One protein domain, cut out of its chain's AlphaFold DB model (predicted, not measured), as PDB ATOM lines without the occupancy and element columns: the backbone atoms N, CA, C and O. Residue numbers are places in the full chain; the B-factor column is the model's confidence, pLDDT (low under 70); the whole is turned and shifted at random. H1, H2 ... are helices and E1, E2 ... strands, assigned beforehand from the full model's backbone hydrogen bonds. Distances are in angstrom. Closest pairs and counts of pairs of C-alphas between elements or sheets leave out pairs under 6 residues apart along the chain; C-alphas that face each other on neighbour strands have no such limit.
ATOM      1  N   LEU A 137     118.321 147.739  96.261       95.50
ATOM      2  CA  LEU A 137     118.369 147.811  97.723       95.50
ATOM      3  C   LEU A 137     119.511 146.957  98.287       95.50
ATOM      4  O   LEU A 137     119.607 145.763  97.995       95.50
ATOM      5  N   PHE A 138     120.350 147.541  99.145       96.44
ATOM      6  CA  PHE A 138     121.456 146.833  99.795       96.44
ATOM      7  C   PHE A 138     121.542 147.164 101.290       96.44
ATOM      8  O   PHE A 138     121.672 148.322 101.672       96.44
ATOM      9  N   ALA A 139     121.500 146.146 102.152       96.94
ATOM     10  CA  ALA A 139     121.584 146.330 103.604       96.94
ATOM     11  C   ALA A 139     123.032 146.520 104.088       96.94
ATOM     12  O   ALA A 139     123.955 145.856 103.605       96.94
ATOM     13  N   ASN A 140     123.233 147.388 105.080       95.50
ATOM     14  CA  ASN A 140     124.527 147.579 105.727       95.50
ATOM     15  C   ASN A 140     124.962 146.281 106.445       95.50
ATOM     16  O   ASN A 140     124.225 145.769 107.291       95.50
ATOM     17  N   PRO A 141     126.172 145.751 106.185       93.94
ATOM     18  CA  PRO A 141     126.647 144.542 106.858       93.94
ATOM     19  C   PRO A 141     126.899 144.715 108.368       93.94
ATOM     20  O   PRO A 141     126.952 143.717 109.082       93.94
ATOM     21  N   PHE A 142     127.074 145.945 108.858       94.44
ATOM     22  CA  PHE A 142     127.313 146.237 110.279       94.44
ATOM     23  C   PHE A 142     126.036 146.587 111.047       94.44
ATOM     24  O   PHE A 142     126.018 146.475 112.272       94.44
ATOM     25  N   ASP A 143     124.984 146.994 110.337       95.25
ATOM     26  CA  ASP A 143     123.682 147.329 110.907       95.25
ATOM     27  C   ASP A 143     122.554 146.902 109.949       95.25
ATOM     28  O   ASP A 143     122.200 147.647 109.038       95.25
ATOM     29  N   PRO A 144     121.944 145.722 110.146       94.12
ATOM     30  CA  PRO A 144     120.894 145.215 109.260       94.12
ATOM     31  C   PRO A 144     119.625 146.075 109.209       94.12
ATOM     32  O   PRO A 144     118.766 145.824 108.366       94.12
ATOM     33  N   THR A 145     119.467 147.033 110.128       96.75
ATOM     34  CA  THR A 145     118.332 147.967 110.116       96.75
ATOM     35  C   THR A 145     118.529 149.100 109.113       96.75
ATOM     36  O   THR A 145     117.559 149.742 108.713       96.75
ATOM     37  N   GLU A 146     119.765 149.312 108.662       96.44
ATOM     38  CA  GLU A 146     120.107 150.303 107.659       96.44
ATOM     39  C   GLU A 146     120.122 149.680 106.256       96.44
ATOM     40  O   GLU A 146     120.890 148.759 105.964       96.44
ATOM     41  N   VAL A 147     119.288 150.220 105.366       96.62
ATOM     42  CA  VAL A 147     119.180 149.807 103.961       96.62
ATOM     43  C   VAL A 147     119.493 151.000 103.066       96.62
ATOM     44  O   VAL A 147     118.958 152.088 103.265       96.62
ATOM     45  N   PHE A 148     120.366 150.785 102.086       95.50
ATOM     46  CA  PHE A 148     120.749 151.769 101.083       95.50
ATOM     47  C   PHE A 148     119.976 151.543  99.789       95.50
ATOM     48  O   PHE A 148     119.897 150.411  99.305       95.50
ATOM     49  N   GLU A 149     119.464 152.629  99.220       96.06
ATOM     50  CA  GLU A 149     118.867 152.665  97.887       96.06
ATOM     51  C   GLU A 149     119.935 153.124  96.893       96.06
ATOM     52  O   GLU A 149     120.514 154.202  97.042       96.06
ATOM     53  N   LEU A 150     120.251 152.276  95.919       93.81
ATOM     54  CA  LEU A 150     121.267 152.528  94.904       93.81
ATOM     55  C   LEU A 150     120.639 152.561  93.510       93.81
ATOM     56  O   LEU A 150     119.474 152.200  93.328       93.81
ATOM     57  N   GLU A 151     121.439 152.959  92.521       92.88
ATOM     58  CA  GLU A 151     121.039 152.960  91.112       92.88
ATOM     59  C   GLU A 151     120.448 151.593  90.691       92.88
ATOM     60  O   GLU A 151     120.877 150.534  91.180       92.88
ATOM     61  N   PRO A 152     119.426 151.584  89.823       92.06
ATOM     62  CA  PRO A 152     118.873 150.342  89.302       92.06
ATOM     63  C   PRO A 152     119.924 149.574  88.486       92.06
ATOM     64  O   PRO A 152     120.873 150.151  87.955       92.06
ATOM     65  N   GLY A 153     119.782 148.250  88.425       89.88
ATOM     66  CA  GLY A 153     120.635 147.392  87.593       89.88
ATOM     67  C   GLY A 153     122.058 147.139  88.115       89.88
ATOM     68  O   GLY A 153     122.830 146.453  87.444       89.88
ATOM     69  N   LEU A 154     122.419 147.631  89.306       92.44
ATOM     70  CA  LEU A 154     123.716 147.345  89.927       92.44
ATOM     71  C   LEU A 154     123.857 145.857  90.265       92.44
ATOM     72  O   LEU A 154     122.980 145.239  90.875       92.44
ATOM     73  N   THR A 155     125.019 145.282  89.948       95.12
ATOM     74  CA  THR A 155     125.357 143.943  90.442       95.12
ATOM     75  C   THR A 155     125.568 143.969  91.957       95.12
ATOM     76  O   THR A 155     125.869 145.003  92.560       95.12
ATOM     77  N   LYS A 156     125.455 142.809  92.612       92.56
ATOM     78  CA  LYS A 156     125.639 142.705  94.069       92.56
ATOM     79  C   LYS A 156     127.025 143.185  94.512       92.56
ATOM     80  O   LYS A 156     127.168 143.780  95.580       92.56
ATOM     81  N   GLU A 157     128.049 142.894  93.720       96.00
ATOM     82  CA  GLU A 157     129.431 143.289  93.972       96.00
ATOM     83  C   GLU A 157     129.606 144.807  93.902       96.00
ATOM     84  O   GLU A 157     130.234 145.378  94.794       96.00
ATOM     85  N   GLU A 158     129.021 145.455  92.895       96.00
ATOM     86  CA  GLU A 158     129.067 146.910  92.731       96.00
ATOM     87  C   GLU A 158     128.242 147.620  93.808       96.00
ATOM     88  O   GLU A 158     128.716 148.584  94.407       96.00
ATOM     89  N   ALA A 159     127.056 147.095  94.131       95.69
ATOM     90  CA  ALA A 159     126.227 147.606  95.217       95.69
ATOM     91  C   ALA A 159     126.974 147.577  96.559       95.69
ATOM     92  O   ALA A 159     127.027 148.572  97.286       95.69
ATOM     93  N   ARG A 160     127.646 146.456  96.855       95.81
ATOM     94  CA  ARG A 160     128.504 146.317  98.038       95.81
ATOM     95  C   ARG A 160     129.645 147.335  98.035       95.81
ATOM     96  O   ARG A 160     129.946 147.892  99.088       95.81
ATOM     97  N   GLN A 161     130.286 147.559  96.888       97.25
ATOM     98  CA  GLN A 161     131.391 148.509  96.764       97.25
ATOM     99  C   GLN A 161     130.931 149.951  97.029       97.25
ATOM    100  O   GLN A 161     131.556 150.647  97.827       97.25
ATOM    101  N   ARG A 162     129.796 150.366  96.453       96.56
ATOM    102  CA  ARG A 162     129.197 151.691  96.699       96.56
ATOM    103  C   ARG A 162     128.834 151.894  98.167       96.56
ATOM    104  O   ARG A 162     129.160 152.923  98.750       96.56
ATOM    105  N   VAL A 163     128.220 150.892  98.797       97.00
ATOM    106  CA  VAL A 163     127.894 150.954 100.231       97.00
ATOM    107  C   VAL A 163     129.158 151.027 101.086       97.00
ATOM    108  O   VAL A 163     129.205 151.796 102.043       97.00
ATOM    109  N   ALA A 164     130.211 150.285 100.735       97.25
ATOM    110  CA  ALA A 164     131.485 150.357 101.444       97.25
ATOM    111  C   ALA A 164     132.100 151.766 101.392       97.25
ATOM    112  O   ALA A 164     132.586 152.252 102.414       97.25
ATOM    113  N   GLU A 165     132.044 152.439 100.242       97.62
ATOM    114  CA  GLU A 165     132.529 153.816 100.082       97.62
ATOM    115  C   GLU A 165     131.765 154.799 100.977       97.62
ATOM    116  O   GLU A 165     132.391 155.544 101.734       97.62
ATOM    117  N   ILE A 166     130.430 154.722 100.988       96.75
ATOM    118  CA  ILE A 166     129.574 155.552 101.852       96.75
ATOM    119  C   ILE A 166     129.910 155.333 103.334       96.75
ATOM    120  O   ILE A 166     130.034 156.278 104.116       96.75
ATOM    121  N   LEU A 167     130.077 154.076 103.752       96.88
ATOM    122  CA  LEU A 167     130.390 153.747 105.143       96.88
ATOM    123  C   LEU A 167     131.777 154.243 105.565       96.88
ATOM    124  O   LEU A 167     131.942 154.695 106.702       96.88
ATOM    125  N   LEU A 168     132.762 154.187 104.666       97.56
ATOM    126  CA  LEU A 168     134.096 154.733 104.908       97.56
ATOM    127  C   LEU A 168     134.070 156.255 105.048       97.56
ATOM    128  O   LEU A 168     134.739 156.790 105.933       97.56
ATOM    129  N   GLU A 169     133.299 156.949 104.213       97.31
ATOM    130  CA  GLU A 169     133.136 158.400 104.300       97.31
ATOM    131  C   GLU A 169     132.547 158.809 105.653       97.31
ATOM    132  O   GLU A 169     133.167 159.572 106.396       97.31
ATOM    133  N   ARG A 170     131.448 158.177 106.071       95.81
ATOM    134  CA  ARG A 170     130.854 158.422 107.395       95.81
ATOM    135  C   ARG A 170     131.800 158.102 108.547       95.81
ATOM    136  O   ARG A 170     131.781 158.767 109.582       95.81
ATOM    137  N   ALA A 171     132.617 157.058 108.414       96.81
ATOM    138  CA  ALA A 171     133.617 156.739 109.427       96.81
ATOM    139  C   ALA A 171     134.642 157.876 109.564       96.81
ATOM    140  O   ALA A 171     134.974 158.256 110.687       96.81
ATOM    141  N   ARG A 172     135.090 158.460 108.445       97.56
ATOM    142  CA  ARG A 172     135.985 159.628 108.444       97.56
ATOM    143  C   ARG A 172     135.323 160.847 109.079       97.56
ATOM    144  O   ARG A 172     135.949 161.492 109.913       97.56
ATOM    145  N   GLU A 173     134.062 161.125 108.763       96.81
ATOM    146  CA  GLU A 173     133.303 162.234 109.365       96.81
ATOM    147  C   GLU A 173     133.190 162.099 110.890       96.81
ATOM    148  O   GLU A 173     133.391 163.065 111.629       96.81
ATOM    149  N   ARG A 174     132.937 160.885 111.391       96.00
ATOM    150  CA  ARG A 174     132.908 160.602 112.839       96.00
ATOM    151  C   ARG A 174     134.268 160.785 113.509       96.00
ATOM    152  O   ARG A 174     134.317 161.130 114.684       96.00
ATOM    153  N   MET A 175     135.361 160.524 112.793       95.50
ATOM    154  CA  MET A 175     136.713 160.768 113.305       95.50
ATOM    155  C   MET A 175     137.060 162.256 113.301       95.50
ATOM    156  O   MET A 175     137.704 162.718 114.231       95.50
ATOM    157  N   ALA A 176     136.622 162.998 112.284       95.31
ATOM    158  CA  ALA A 176     136.869 164.434 112.168       95.31
ATOM    159  C   ALA A 176     136.021 165.281 113.135       95.31
ATOM    160  O   ALA A 176     136.395 166.407 113.443       95.31
ATOM    161  N   SER A 177     134.878 164.756 113.589       92.56
ATOM    162  CA  SER A 177     133.974 165.418 114.543       92.56
ATOM    163  C   SER A 177     134.224 165.053 116.016       92.56
ATOM    164  O   SER A 177     133.486 165.523 116.882       92.56
ATOM    165  N   ARG A 178     135.241 164.232 116.306       70.31
ATOM    166  CA  ARG A 178     135.734 163.962 117.667       70.31
ATOM    167  C   ARG A 178     136.817 164.950 118.071       70.31
ATOM    168  O   ARG A 178     136.847 165.270 119.279       70.31
TER     169      ARG A 178
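Overview. This is residues 137 to 178 of the 178 residues of an uncharacterized protein of Xanthomonadaceae bacterium (UniProt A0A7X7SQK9). A two-stranded hairpin, E1 and E2, packs beside the first half of one long helix, H1, whose far end sticks out as an arm. The 42 printed residues hold two named strands and one named helix, in the order E1, E2, H1; the class is mixed, helices and strands. The sheet, E1 - E2, is antiparallel. The whole is only just loose, close to compact, with a radius of gyration of the C-alphas of 11.4 A and spans of 37 by 18 by 13 A.

Arrangement. E1, residues 137 to 139, and E2, residues 147 to 150, are a hairpin at 144 degrees between directions; N 138 and O 148 are 2.9 A apart, within hydrogen-bond range. In H1, residues 156 to 176, every O i to N i+4 pair is within range. The closest C-alphas of E1 and H1, Phe 138 and Ala 159, are 6.7 A apart; those of E2 and H1, Leu 150 and Ala 159, 7.0 A.

Along the chain. E1 begins at C-alpha 137 (118.369, 147.811, 97.723). E2 measures 9.7 A. H1 measures 30.4 A and ends at C-alpha 176 (136.869, 164.434, 112.168).

Size, cuts and confidence. Residues 168 to 178 stand free, of which 168 to 176 belong to H1. The printed part has no cut. No printed residue is under 70 in pLDDT.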